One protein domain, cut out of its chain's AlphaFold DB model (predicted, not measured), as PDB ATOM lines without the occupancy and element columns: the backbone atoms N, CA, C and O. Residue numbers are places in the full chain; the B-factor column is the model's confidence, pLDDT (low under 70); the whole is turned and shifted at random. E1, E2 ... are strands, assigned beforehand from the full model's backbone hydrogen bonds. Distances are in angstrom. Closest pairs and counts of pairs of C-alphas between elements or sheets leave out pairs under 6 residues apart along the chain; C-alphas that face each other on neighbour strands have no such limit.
ATOM      1  N   THR A  38     318.369 287.079 293.310       91.50
ATOM      2  CA  THR A  38     318.225 286.103 292.222       91.50
ATOM      3  C   THR A  38     319.278 286.364 291.153       91.50
ATOM      4  O   THR A  38     319.309 287.457 290.589       91.50
ATOM      5  N   ASN A  39     320.120 285.367 290.855       90.12
ATOM      6  CA  ASN A  39     320.982 285.426 289.676       90.12
ATOM      7  C   ASN A  39     320.106 285.291 288.431       90.12
ATOM      8  O   ASN A  39     319.352 284.322 288.305       90.12
ATOM      9  N   VAL A  40     320.191 286.259 287.527       88.56
ATOM     10  CA  VAL A  40     319.384 286.274 286.305       88.56
ATOM     11  C   VAL A  40     320.120 285.655 285.126       88.56
ATOM     12  O   VAL A  40     319.492 285.300 284.135       88.56
ATOM     13  N   TRP A  41     321.441 285.478 285.207       85.62
ATOM     14  CA  TRP A  41     322.217 284.778 284.184       85.62
ATOM     15  C   TRP A  41     322.817 283.513 284.797       85.62
ATOM     16  O   TRP A  41     323.827 283.567 285.476       85.62
ATOM     17  N   ASN A  42     322.231 282.343 284.532       68.75
ATOM     18  CA  ASN A  42     322.843 281.047 284.879       68.75
ATOM     19  C   ASN A  42     323.651 280.484 283.697       68.75
ATOM     20  O   ASN A  42     323.620 279.290 283.396       68.75
ATOM     21  N   GLY A  43     324.362 281.375 283.006       60.66
ATOM     22  CA  GLY A  43     325.043 281.110 281.749       60.66
ATOM     23  C   GLY A  43     324.388 281.774 280.535       60.66
ATOM     24  O   GLY A  43     323.286 282.314 280.603       60.66
ATOM     25  N   VAL A  44     325.126 281.786 279.428       62.81
ATOM     26  CA  VAL A  44     324.887 282.665 278.269       62.81
ATOM     27  C   VAL A  44     324.303 281.994 277.038       62.81
ATOM     28  O   VAL A  44     323.805 282.686 276.149       62.81
ATOM     29  N   TYR A  45     324.270 280.664 277.010       57.69
ATOM     30  CA  TYR A  45     323.457 279.962 276.026       57.69
ATOM     31  C   TYR A  45     321.978 280.136 276.375       57.69
ATOM     32  O   TYR A  45     321.543 279.731 277.449       57.69
ATOM     33  N   ASN A  46     321.216 280.696 275.431       53.75
ATOM     34  CA  ASN A  46     319.764 280.870 275.517       53.75
ATOM     35  C   ASN A  46     319.298 281.944 276.525       53.75
ATOM     36  O   ASN A  46     318.295 281.752 277.212       53.75
ATOM     37  N   ILE A  47     319.983 283.097 276.598       69.81
ATOM     38  CA  ILE A  47     319.418 284.243 277.327       69.81
ATOM     39  C   ILE A  47     318.205 284.765 276.552       69.81
ATOM     40  O   ILE A  47     318.328 285.380 275.493       69.81
ATOM     41  N   GLN A  48     317.029 284.474 277.094       76.19
ATOM     42  CA  GLN A  48     315.741 284.978 276.639       76.19
ATOM     43  C   GLN A  48     315.323 286.186 277.485       76.19
ATOM     44  O   GLN A  48     315.993 286.568 278.446       76.19
ATOM     45  N   ASN A  49     314.189 286.786 277.137       87.69
ATOM     46  CA  ASN A  49     313.573 287.806 277.976       87.69
ATOM     47  C   ASN A  49     313.122 287.187 279.303       87.69
ATOM     48  O   ASN A  49     312.302 286.272 279.328       87.69
ATOM     49  N   GLN A  50     313.632 287.723 280.403       88.38
ATOM     50  CA  GLN A  50     313.286 287.327 281.758       88.38
ATOM     51  C   GLN A  50     312.494 288.449 282.414       88.38
ATOM     52  O   GLN A  50     312.935 289.594 282.462       88.38
ATOM     53  N   THR A  51     311.304 288.119 282.904       92.06
ATOM     54  CA  THR A  51     310.456 289.044 283.658       92.06
ATOM     55  C   THR A  51     310.145 288.425 285.002       92.06
ATOM     56  O   THR A  51     309.612 287.318 285.072       92.06
ATOM     57  N   TYR A  52     310.468 289.145 286.065       90.81
ATOM     58  CA  TYR A  52     310.201 288.705 287.422       90.81
ATOM     59  C   TYR A  52     308.958 289.401 287.954       90.81
ATOM     60  O   TYR A  52     308.806 290.598 287.791       90.81
ATOM     61  N   SER A  53     308.044 288.666 288.582       87.94
ATOM     62  CA  SER A  53     306.761 289.216 289.050       87.94
ATOM     63  C   SER A  53     306.817 289.845 290.443       87.94
ATOM     64  O   SER A  53     305.855 290.473 290.878       87.94
ATOM     65  N   LYS A  54     307.928 289.679 291.166       89.12
ATOM     66  CA  LYS A  54     308.112 290.180 292.531       89.12
ATOM     67  C   LYS A  54     309.163 291.279 292.535       89.12
ATOM     68  O   LYS A  54     310.114 291.219 291.767       89.12
ATOM     69  N   GLN A  55     308.993 292.259 293.413       89.44
ATOM     70  CA  GLN A  55     310.058 293.212 293.692       89.44
ATOM     71  C   GLN A  55     311.170 292.489 294.467       89.44
ATOM     72  O   GLN A  55     310.886 291.743 295.408       89.44
ATOM     73  N   GLY A  56     312.422 292.682 294.065       91.50
ATOM     74  CA  GLY A  56     313.565 291.968 294.629       91.50
ATOM     75  C   GLY A  56     314.899 292.537 294.159       91.50
ATOM     76  O   GLY A  56     314.934 293.554 293.458       91.50
ATOM     77  N   ILE A  57     315.984 291.864 294.546       94.31
ATOM     78  CA  ILE A  57     317.326 292.138 294.029       94.31
ATOM     79  C   ILE A  57     317.660 291.067 292.994       94.31
ATOM     80  O   ILE A  57     317.639 289.866 293.260       94.31
ATOM     81  N   TYR A  58     317.986 291.520 291.799       94.75
ATOM     82  CA  TYR A  58     318.370 290.695 290.670       94.75
ATOM     83  C   TYR A  58     319.814 290.999 290.335       94.75
ATOM     84  O   TYR A  58     320.220 292.159 290.403       94.75
ATOM     85  N   TYR A  59     320.600 289.986 289.997       94.25
ATOM     86  CA  TYR A  59     322.012 290.207 289.736       94.25
ATOM     87  C   TYR A  59     322.573 289.361 288.604       94.25
ATOM     88  O   TYR A  59     322.054 288.293 288.290       94.25
ATOM     89  N   ILE A  60     323.641 289.868 287.998       93.00
ATOM     90  CA  ILE A  60     324.494 289.173 287.036       93.00
ATOM     91  C   ILE A  60     325.904 289.251 287.608       93.00
ATOM     92  O   ILE A  60     326.437 290.351 287.732       93.00
ATOM     93  N   ASP A  61     326.518 288.123 287.945       93.00
ATOM     94  CA  ASP A  61     327.867 288.103 288.521       93.00
ATOM     95  C   ASP A  61     328.831 287.304 287.631       93.00
ATOM     96  O   ASP A  61     328.721 286.081 287.565       93.00
ATOM     97  N   PRO A  62     329.805 287.943 286.957       92.06
ATOM     98  CA  PRO A  62     330.780 287.243 286.127       92.06
ATOM     99  C   PRO A  62     331.818 286.443 286.930       92.06
ATOM    100  O   PRO A  62     332.586 285.691 286.329       92.06
ATOM    101  N   ASN A  63     331.869 286.594 288.259       92.00
ATOM    102  CA  ASN A  63     332.766 285.841 289.135       92.00
ATOM    103  C   ASN A  63     332.121 284.553 289.678       92.00
ATOM    104  O   ASN A  63     332.840 283.701 290.204       92.00
ATOM    105  N   LEU A  64     330.798 284.380 289.549       90.38
ATOM    106  CA  LEU A  64     330.116 283.161 289.984       90.38
ATOM    107  C   LEU A  64     330.559 281.987 289.102       90.38
ATOM    108  O   LEU A  64     330.332 281.992 287.897       90.38
ATOM    109  N   SER A  65     331.224 280.989 289.672       88.50
ATOM    110  CA  SER A  65     331.792 279.875 288.905       88.50
ATOM    111  C   SER A  65     330.727 278.939 288.327       88.50
ATOM    112  O   SER A  65     329.696 278.707 288.956       88.50
ATOM    113  N   GLY A  66     331.040 278.298 287.200       85.44
ATOM    114  CA  GLY A  66     330.212 277.232 286.624       85.44
ATOM    115  C   GLY A  66     329.095 277.736 285.713       85.44
ATOM    116  O   GLY A  66     328.202 276.970 285.354       85.44
ATOM    117  N   GLN A  67     329.143 279.009 285.320       87.12
ATOM    118  CA  GLN A  67     328.211 279.568 284.349       87.12
ATOM    119  C   GLN A  67     328.620 279.156 282.929       87.12
ATOM    120  O   GLN A  67     329.798 279.184 282.568       87.12
ATOM    121  N   SER A  68     327.650 278.782 282.088       81.69
ATOM    122  CA  SER A  68     327.943 278.521 280.671       81.69
ATOM    123  C   SER A  68     328.445 279.801 279.996       81.69
ATOM    124  O   SER A  68     328.000 280.876 280.374       81.69
ATOM    125  N   GLY A  69     329.387 279.686 279.049       79.12
ATOM    126  CA  GLY A  69     330.068 280.802 278.361       79.12
ATOM    127  C   GLY A  69     330.786 281.804 279.276       79.12
ATOM    128  O   GLY A  69     331.020 282.952 278.895       79.12
ATOM    129  N   GLN A  70     331.155 281.351 280.473       87.56
ATOM    130  CA  GLN A  70     332.128 282.005 281.330       87.56
ATOM    131  C   GLN A  70     333.547 281.545 280.968       87.56
ATOM    132  O   GLN A  70     333.797 280.354 280.788       87.56
ATOM    133  N   SER A  71     334.488 282.484 280.899       88.12
ATOM    134  CA  SER A  71     335.924 282.228 280.769       88.12
ATOM    135  C   SER A  71     336.674 283.087 281.784       88.12
ATOM    136  O   SER A  71     336.708 284.316 281.677       88.12
ATOM    137  N   GLY A  72     337.218 282.450 282.825       90.56
ATOM    138  CA  GLY A  72     337.731 283.158 283.999       90.56
ATOM    139  C   GLY A  72     336.647 284.050 284.612       90.56
ATOM    140  O   GLY A  72     335.543 283.591 284.881       90.56
ATOM    141  N   ASN A  73     336.945 285.342 284.760       91.94
ATOM    142  CA  ASN A  73     336.001 286.341 285.270       91.94
ATOM    143  C   ASN A  73     335.267 287.087 284.140       91.94
ATOM    144  O   ASN A  73     334.772 288.192 284.346       91.94
ATOM    145  N   THR A  74     335.236 286.526 282.928       90.25
ATOM    146  CA  THR A  74     334.455 287.057 281.806       90.25
ATOM    147  C   THR A  74     333.210 286.212 281.607       90.25
ATOM    148  O   THR A  74     333.323 285.008 281.406       90.25
ATOM    149  N   LEU A  75     332.039 286.839 281.601       88.88
ATOM    150  CA  LEU A  75     330.767 286.214 281.244       88.88
ATOM    151  C   LEU A  75     330.253 286.862 279.954       88.88
ATOM    152  O   LEU A  75     329.905 288.047 279.949       88.88
ATOM    153  N   SER A  76     330.261 286.109 278.852       84.31
ATOM    154  CA  SER A  76     330.021 286.652 277.506       84.31
ATOM    155  C   SER A  76     328.720 286.162 276.885       84.31
ATOM    156  O   SER A  76     328.620 284.996 276.522       84.31
ATOM    157  N   THR A  77     327.724 287.030 276.716       76.94
ATOM    158  CA  THR A  77     326.450 286.672 276.090       76.94
ATOM    159  C   THR A  77     326.426 286.947 274.601       76.94
ATOM    160  O   THR A  77     326.755 288.038 274.145       76.94
ATOM    161  N   TYR A  78     325.939 285.971 273.851       70.62
ATOM    162  CA  TYR A  78     325.361 286.165 272.534       70.62
ATOM    163  C   TYR A  78     324.067 285.359 272.560       70.62
ATOM    164  O   TYR A  78     324.082 284.175 272.899       70.62
ATOM    165  N   GLY A  79     322.916 285.993 272.366       60.78
ATOM    166  CA  GLY A  79     321.680 285.246 272.581       60.78
ATOM    167  C   GLY A  79     321.339 284.318 271.407       60.78
ATOM    168  O   GLY A  79     322.061 284.219 270.412       60.78
ATOM    169  N   TRP A  80     320.193 283.642 271.534       57.84
ATOM    170  CA  TRP A  80     319.646 282.739 270.523       57.84
ATOM    171  C   TRP A  80     319.480 283.416 269.155       57.84
ATOM    172  O   TRP A  80     318.828 284.456 269.034       57.84
ATOM    173  N   LEU A  81     320.090 282.826 268.131       63.66
ATOM    174  CA  LEU A  81     320.123 283.369 266.781       63.66
ATOM    175  C   LEU A  81     318.776 283.160 266.086       63.66
ATOM    176  O   LEU A  81     318.312 282.032 265.966       63.66
ATOM    177  N   ASP A  82     318.192 284.229 265.556       67.06
ATOM    178  CA  ASP A  82     317.295 284.104 264.413       67.06
ATOM    179  C   ASP A  82     318.149 284.076 263.136       67.06
ATOM    180  O   ASP A  82     318.731 285.086 262.733       67.06
ATOM    181  N   TRP A  83     318.247 282.898 262.515       68.56
ATOM    182  CA  TRP A  83     319.049 282.654 261.310       68.56
ATOM    183  C   TRP A  83     318.625 283.506 260.107       68.56
ATOM    184  O   TRP A  83     319.427 283.691 259.195       68.56
ATOM    185  N   PHE A  84     317.399 284.037 260.095       67.62
ATOM    186  CA  PHE A  84     316.914 284.890 259.009       67.62
ATOM    187  C   PHE A  84     317.259 286.363 259.216       67.62
ATOM    188  O   PHE A  84     317.461 287.085 258.241       67.62
ATOM    189  N   THR A  85     317.321 286.825 260.467       71.00
ATOM    190  CA  THR A  85     317.514 288.251 260.765       71.00
ATOM    191  C   THR A  85     318.894 288.587 261.318       71.00
ATOM    192  O   THR A  85     319.251 289.765 261.328       71.00
ATOM    193  N   LEU A  86     319.673 287.590 261.763       72.88
ATOM    194  CA  LEU A  86     320.964 287.756 262.454       72.88
ATOM    195  C   LEU A  86     320.886 288.706 263.663       72.88
ATOM    196  O   LEU A  86     321.883 289.299 264.094       72.88
ATOM    197  N   LYS A  87     319.675 288.865 264.204       75.38
ATOM    198  CA  LYS A  87     319.382 289.690 265.366       75.38
ATOM    199  C   LYS A  87     319.213 288.790 266.567       75.38
ATOM    200  O   LYS A  87     318.550 287.756 266.513       75.38
ATOM    201  N   ASN A  88     319.774 289.250 267.667       75.81
ATOM    202  CA  ASN A  88     319.500 288.712 268.966       75.81
ATOM    203  C   ASN A  88     319.052 289.825 269.914       75.81
ATOM    204  O   ASN A  88     319.670 290.888 269.993       75.81
ATOM    205  N   SER A  89     317.986 289.555 270.659       81.38
ATOM    206  CA  SER A  89     317.561 290.399 271.763       81.38
ATOM    207  C   SER A  89     317.314 289.570 273.010       81.38
ATOM    208  O   SER A  89     316.664 288.526 272.936       81.38
ATOM    209  N   PHE A  90     317.745 290.093 274.147       85.69
ATOM    210  CA  PHE A  90     317.387 289.587 275.462       85.69
ATOM    211  C   PHE A  90     316.972 290.745 276.363       85.69
ATOM    212  O   PHE A  90     317.183 291.923 276.052       85.69
ATOM    213  N   GLY A  91     316.411 290.414 277.518       90.00
ATOM    214  CA  GLY A  91     316.089 291.429 278.496       90.00
ATOM    215  C   GLY A  91     315.865 290.886 279.888       90.00
ATOM    216  O   GLY A  91     315.564 289.711 280.074       90.00
ATOM    217  N   VAL A  92     316.022 291.769 280.862       92.06
ATOM    218  CA  VAL A  92     315.747 291.516 282.272       92.06
ATOM    219  C   VAL A  92     314.801 292.604 282.749       92.06
ATOM    220  O   VAL A  92     315.138 293.785 282.701       92.06
ATOM    221  N   ASN A  93     313.622 292.205 283.209       94.94
ATOM    222  CA  ASN A  93     312.667 293.073 283.878       94.94
ATOM    223  C   ASN A  93     312.551 292.656 285.348       94.94
ATOM    224  O   ASN A  93     311.958 291.627 285.671       94.94
ATOM    225  N   ALA A  94     313.130 293.475 286.221       93.19
ATOM    226  CA  ALA A  94     313.170 293.309 287.669       93.19
ATOM    227  C   ALA A  94     311.909 293.835 288.385       93.19
ATOM    228  O   ALA A  94     311.925 293.968 289.606       93.19
ATOM    229  N   ASN A  95     310.850 294.190 287.645       91.75
ATOM    230  CA  ASN A  95     309.555 294.652 288.160       91.75
ATOM    231  C   ASN A  95     309.677 295.690 289.282       91.75
ATOM    232  O   ASN A  95     309.294 295.457 290.429       91.75
ATOM    233  N   ASN A  96     310.264 296.840 288.937       91.38
ATOM    234  CA  ASN A  96     310.495 297.948 289.868       91.38
ATOM    235  C   ASN A  96     311.396 297.584 291.077       91.38
ATOM    236  O   ASN A  96     311.397 298.269 292.100       91.38
ATOM    237  N   GLY A  97     312.150 296.485 290.981       91.94
ATOM    238  CA  GLY A  97     313.205 296.091 291.913       91.94
ATOM    239  C   GLY A  97     314.568 296.682 291.554       91.94
ATOM    240  O   GLY A  97     314.670 297.630 290.772       91.94
ATOM    241  N   THR A  98     315.620 296.089 292.112       95.19
ATOM    242  CA  THR A  98     317.015 296.469 291.863       95.19
ATOM    243  C   THR A  98     317.682 295.442 290.957       95.19
ATOM    244  O   THR A  98     317.549 294.241 291.186       95.19
ATOM    245  N   LEU A  99     318.425 295.905 289.953       95.69
ATOM    246  CA  LEU A  99     319.283 295.076 289.112       95.69
ATOM    247  C   LEU A  99     320.754 295.458 289.312       95.69
ATOM    248  O   LEU A  99     321.133 296.608 289.106       95.69
ATOM    249  N   ILE A 100     321.589 294.487 289.666       95.56
ATOM    250  CA  ILE A 100     323.037 294.646 289.824       95.56
ATOM    251  C   ILE A 100     323.731 293.905 288.680       95.56
ATOM    252  O   ILE A 100     323.632 292.688 288.548       95.56
ATOM    253  N   ILE A 101     324.434 294.636 287.827       94.38
ATOM    254  CA  ILE A 101     325.155 294.093 286.680       94.38
ATOM    255  C   ILE A 101     326.643 294.115 287.008       94.38
ATOM    256  O   ILE A 101     327.278 295.169 286.996       94.38
ATOM    257  N   GLY A 102     327.198 292.936 287.270       93.06
ATOM    258  CA  GLY A 102     328.620 292.744 287.506       93.06
ATOM    259  C   GLY A 102     329.001 292.175 288.870       93.06
ATOM    260  O   GLY A 102     330.190 291.979 289.092       93.06
ATOM    261  N   ASN A 103     328.061 291.935 289.786       92.56
ATOM    262  CA  ASN A 103     328.313 291.414 291.137       92.56
ATOM    263  C   ASN A 103     326.973 291.023 291.795       92.56
ATOM    264  O   ASN A 103     325.923 291.373 291.263       92.56
ATOM    265  N   ASP A 104     326.981 290.386 292.967       91.81
ATOM    266  CA  ASP A 104     325.776 290.167 293.791       91.81
ATOM    267  C   ASP A 104     325.542 291.288 294.833       91.81
ATOM    268  O   ASP A 104     324.547 291.289 295.566       91.81
ATOM    269  N   THR A 105     326.461 292.251 294.911       90.75
ATOM    270  CA  THR A 105     326.381 293.453 295.749       90.75
ATOM    271  C   THR A 105     326.614 294.704 294.919       90.75
ATOM    272  O   THR A 105     327.155 294.661 293.821       90.75
ATOM    273  N   GLU A 106     326.275 295.857 295.476       91.19
ATOM    274  CA  GLU A 106     326.468 297.146 294.810       91.19
ATOM    275  C   GLU A 106     327.926 297.639 294.842       91.19
ATOM    276  O   GLU A 106     328.253 298.711 294.336       91.19
ATOM    277  N   SER A 107     328.826 296.843 295.428       90.25
ATOM    278  CA  SER A 107     330.251 297.153 295.499       90.25
ATOM    279  C   SER A 107     330.945 296.890 294.168       90.25
ATOM    280  O   SER A 107     330.642 295.916 293.475       90.25
ATOM    281  N   ALA A 108     331.934 297.728 293.853       92.38
ATOM    282  CA  ALA A 108     332.737 297.598 292.645       92.38
ATOM    283  C   ALA A 108     333.423 296.219 292.558       92.38
ATOM    284  O   ALA A 108     334.193 295.827 293.436       92.38
ATOM    285  N   ASN A 109     333.178 295.513 291.460       92.56
ATOM    286  CA  ASN A 109     333.890 294.325 291.025       92.56
ATOM    287  C   ASN A 109     335.004 294.734 290.052       92.56
ATOM    288  O   ASN A 109     334.776 295.022 288.880       92.56
ATOM    289  N   THR A 110     336.241 294.740 290.541       92.19
ATOM    290  CA  THR A 110     337.399 295.188 289.753       92.19
ATOM    291  C   THR A 110     337.918 294.147 288.760       92.19
ATOM    292  O   THR A 110     338.753 294.477 287.921       92.19
ATOM    293  N   LYS A 111     337.453 292.894 288.851       90.44
ATOM    294  CA  LYS A 111     337.987 291.763 288.073       90.44
ATOM    295  C   LYS A 111     337.018 291.241 287.021       90.44
ATOM    296  O   LYS A 111     337.457 290.646 286.042       90.44
ATOM    297  N   GLY A 112     335.721 291.422 287.239       93.19
ATOM    298  CA  GLY A 112     334.691 290.909 286.353       93.19
ATOM    299  C   GLY A 112     334.614 291.653 285.022       93.19
ATOM    300  O   GLY A 112     334.820 292.873 284.945       93.19
ATOM    301  N   LEU A 113     334.224 290.923 283.985       92.62
ATOM    302  CA  LEU A 113     333.825 291.461 282.696       92.62
ATOM    303  C   LEU A 113     332.487 290.851 282.281       92.62
ATOM    304  O   LEU A 113     332.374 289.643 282.090       92.62
ATOM    305  N   ILE A 114     331.485 291.703 282.085       91.88
ATOM    306  CA  ILE A 114     330.277 291.344 281.343       91.88
ATOM    307  C   ILE A 114     330.502 291.725 279.887       91.88
ATOM    308  O   ILE A 114     330.778 292.887 279.584       91.88
ATOM    309  N   TRP A 115     330.385 290.761 278.978       88.69
ATOM    310  CA  TRP A 115     330.519 291.013 277.548       88.69
ATOM    311  C   TRP A 115     329.209 290.703 276.820       88.69
ATOM    312  O   TRP A 115     328.781 289.560 276.764       88.69
ATOM    313  N   ILE A 116     328.558 291.724 276.258       87.12
ATOM    314  CA  ILE A 116     327.409 291.563 275.358       87.12
ATOM    315  C   ILE A 116     327.930 291.514 273.921       87.12
ATOM    316  O   ILE A 116     328.155 292.542 273.277       87.12
ATOM    317  N   GLY A 117     328.176 290.304 273.450       80.44
ATOM    318  CA  GLY A 117     328.890 289.996 272.224       80.44
ATOM    319  C   GLY A 117     329.765 288.765 272.424       80.44
ATOM    320  O   GLY A 117     329.802 288.159 273.497       80.44
ATOM    321  N   ASN A 118     330.471 288.382 271.370       74.06
ATOM    322  CA  ASN A 118     331.372 287.240 271.412       74.06
ATOM    323  C   ASN A 118     332.624 287.481 270.552       74.06
ATOM    324  O   ASN A 118     332.730 288.481 269.834       74.06
ATOM    325  N   ASP A 119     333.582 286.566 270.676       74.62
ATOM    326  CA  ASP A 119     334.800 286.480 269.864       74.62
ATOM    327  C   ASP A 119     334.666 285.500 268.684       74.62
ATOM    328  O   ASP A 119     335.638 285.214 267.990       74.62
ATOM    329  N   LYS A 120     333.475 284.929 268.469       67.56
ATOM    330  CA  LYS A 120     333.222 283.956 267.408       67.56
ATOM    331  C   LYS A 120     332.972 284.704 266.102       67.56
ATOM    332  O   LYS A 120     332.296 285.726 266.077       67.56
ATOM    333  N   GLY A 121     333.503 284.162 265.005       58.94
ATOM    334  CA  GLY A 121     333.569 284.744 263.652       58.94
ATOM    335  C   GLY A 121     332.262 285.250 263.008       58.94
ATOM    336  O   GLY A 121     332.296 285.722 261.877       58.94
ATOM    337  N   LEU A 122     331.116 285.170 263.687       64.62
ATOM    338  CA  LEU A 122     329.813 285.568 263.166       64.62
ATOM    339  C   LEU A 122     329.368 286.900 263.785       64.62
ATOM    340  O   LEU A 122     329.208 287.041 264.996       64.62
ATOM    341  N   VAL A 123     329.170 287.899 262.922       65.44
ATOM    342  CA  VAL A 123     328.701 289.232 263.311       65.44
ATOM    343  C   VAL A 123     327.200 289.173 263.591       65.44
ATOM    344  O   VAL A 123     326.402 289.017 262.671       65.44
ATOM    345  N   TYR A 124     326.814 289.357 264.853       72.56
ATOM    346  CA  TYR A 124     325.409 289.452 265.255       72.56
ATOM    347  C   TYR A 124     325.068 290.818 265.830       72.56
ATOM    348  O   TYR A 124     325.863 291.422 266.562       72.56
ATOM    349  N   TYR A 125     323.845 291.264 265.548       76.75
ATOM    350  CA  TYR A 125     323.250 292.414 266.213       76.75
ATOM    351  C   TYR A 125     322.656 291.962 267.549       76.75
ATOM    352  O   TYR A 125     321.589 291.356 267.571       76.75
ATOM    353  N   ASN A 126     323.350 292.233 268.657       79.25
ATOM    354  CA  ASN A 126     322.893 291.882 270.003       79.25
ATOM    355  C   ASN A 126     322.311 293.111 270.708       79.25
ATOM    356  O   ASN A 126     322.970 294.145 270.802       79.25
ATOM    357  N   THR A 127     321.093 292.997 271.234       83.25
ATOM    358  CA  THR A 127     320.453 294.029 272.065       83.25
ATOM    359  C   THR A 127     320.086 293.461 273.431       83.25
ATOM    360  O   THR A 127     319.306 292.518 273.521       83.25
ATOM    361  N   GLY A 128     320.610 294.059 274.500       86.81
ATOM    362  CA  GLY A 128     320.186 293.773 275.870       86.81
ATOM    363  C   GLY A 128     319.288 294.882 276.408       86.81
ATOM    364  O   GLY A 128     319.686 296.044 276.397       86.81
ATOM    365  N   ASN A 129     318.094 294.530 276.889       91.19
ATOM    366  CA  ASN A 129     317.160 295.474 277.507       91.19
ATOM    367  C   ASN A 129     317.072 295.234 279.018       91.19
ATOM    368  O   ASN A 129     316.635 294.173 279.456       91.19
ATOM    369  N   PHE A 130     317.439 296.221 279.825       93.19
ATOM    370  CA  PHE A 130     317.378 296.124 281.283       93.19
ATOM    371  C   PHE A 130     316.331 297.098 281.827       93.19
ATOM    372  O   PHE A 130     316.399 298.293 281.553       93.19
ATOM    373  N   ASN A 131     315.357 296.587 282.579       95.94
ATOM    374  CA  ASN A 131     314.278 297.363 283.183       95.94
ATOM    375  C   ASN A 131     314.208 297.062 284.689       95.94
ATOM    376  O   ASN A 131     313.967 295.925 285.093       95.94
ATOM    377  N   ALA A 132     314.452 298.077 285.511       95.38
ATOM    378  CA  ALA A 132     314.428 298.017 286.969       95.38
ATOM    379  C   ALA A 132     314.194 299.430 287.531       95.38
ATOM    380  O   ALA A 132     314.384 300.409 286.810       95.38
ATOM    381  N   ALA A 133     313.833 299.549 288.813       95.44
ATOM    382  CA  ALA A 133     313.787 300.855 289.479       95.44
ATOM    383  C   ALA A 133     315.197 301.425 289.676       95.44
ATOM    384  O   ALA A 133     315.427 302.610 289.455       95.44
ATOM    385  N   ASN A 134     316.140 300.555 290.055       95.06
ATOM    386  CA  ASN A 134     317.551 300.890 290.214       95.06
ATOM    387  C   ASN A 134     318.400 299.912 289.404       95.06
ATOM    388  O   ASN A 134     318.165 298.703 289.452       95.06
ATOM    389  N   ILE A 135     319.400 300.428 288.688       95.69
ATOM    390  CA  ILE A 135     320.390 299.619 287.971       95.69
ATOM    391  C   ILE A 135     321.782 300.034 288.441       95.69
ATOM    392  O   ILE A 135     322.175 301.188 288.266       95.69
ATOM    393  N   TYR A 136     322.536 299.087 288.994       95.50
ATOM    394  CA  TYR A 136     323.921 299.279 289.413       95.50
ATOM    395  C   TYR A 136     324.853 298.555 288.454       95.50
ATOM    396  O   TYR A 136     324.779 297.337 288.322       95.50
ATOM    397  N   LEU A 137     325.746 299.294 287.798       95.00
ATOM    398  CA  LEU A 137     326.835 298.710 287.024       95.00
ATOM    399  C   LEU A 137     328.080 298.659 287.907       95.00
ATOM    400  O   LEU A 137     328.667 299.696 288.216       95.00
ATOM    401  N   THR A 138     328.463 297.459 288.326       95.38
ATOM    402  CA  THR A 138     329.522 297.267 289.323       95.38
ATOM    403  C   THR A 138     330.796 296.677 288.741       95.38
ATOM    404  O   THR A 138     331.814 296.682 289.419       95.38
ATOM    405  N   SER A 139     330.780 296.212 287.493       94.56
ATOM    406  CA  SER A 139     331.923 295.575 286.836       94.56
ATOM    407  C   SER A 139     332.220 296.207 285.481       94.56
ATOM    408  O   SER A 139     331.448 297.025 284.979       94.56
ATOM    409  N   ASN A 140     333.325 295.804 284.851       93.75
ATOM    410  CA  ASN A 140     333.598 296.187 283.470       93.75
ATOM    411  C   ASN A 140     332.502 295.656 282.536       93.75
ATOM    412  O   ASN A 140     332.075 294.502 282.650       93.75
ATOM    413  N   LEU A 141     332.092 296.492 281.584       92.19
ATOM    414  CA  LEU A 141     331.135 296.153 280.539       92.19
ATOM    415  C   LEU A 141     331.800 296.316 279.173       92.19
ATOM    416  O   LEU A 141     332.357 297.372 278.868       92.19
ATOM    417  N   LYS A 142     331.704 295.286 278.336       89.19
ATOM    418  CA  LYS A 142     332.098 295.317 276.926       89.19
ATOM    419  C   LYS A 142     330.885 295.002 276.063       89.19
ATOM    420  O   LYS A 142     330.075 294.142 276.408       89.19
ATOM    421  N   THR A 143     330.768 295.672 274.925       86.75
ATOM    422  CA  THR A 143     329.736 295.390 273.923       86.75
ATOM    423  C   THR A 143     330.372 295.229 272.544       86.75
ATOM    424  O   THR A 143     331.514 295.644 272.328       86.75
ATOM    425  N   GLY A 144     329.640 294.610 271.619       80.31
ATOM    426  CA  GLY A 144     330.097 294.383 270.250       80.31
ATOM    427  C   GLY A 144     330.911 293.100 270.097       80.31
ATOM    428  O   GLY A 144     331.332 292.486 271.077       80.31
TER     429      GLY A 144
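This is residues 38 to 144 of the 153 residues of the protein "VacA2 domain-containing protein" of Helicobacter pylori (UniProt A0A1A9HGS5). With little regular structure, the chain winds as a solenoid of three stacked turns, roughly triangular, whose sides are three narrow parallel sheets, E1 E4 E7, E2 E5 E8 and E3 E6 E9. The 107 printed residues hold no named helix and nine named strands, E1 to E9, with 41 residues: all strand. The whole is compact, with radius of gyration of the C-alphas 13.3 A and spans of 36 by 30 by 21 A.

E1, residues 49 to 51, E4, 87 to 93, and E7, 125 to 131, are parallel neighbours in that order; within hydrogen-bond range are N 50 and O 91, 2.8 A, and N 88 and O 125, 2.8 A. Likewise parallel are E2, 57 to 60, E5, 98 to 101, and E8, 134 to 137, with N 58 and O 98 at 2.8 A and N 99 and O 134 at 2.9 A. So are E3, 74 to 77, E6, 113 to 116, and E9, 140 to 143, with N 75 and O 113 at 2.9 A and N 114 and O 140 at 2.9 A.

E4 measures 20.0 A. E1 begins at C-alpha 49 (313.573, 287.806, 277.976); E9 ends at C-alpha 143 (329.736, 295.390, 273.923).

The printed part has no cut. Links E2 to E3 and E5 to E6 are long. pLDDT is under 70 at residues 42 to 47, 79 to 84 and 120 to 123.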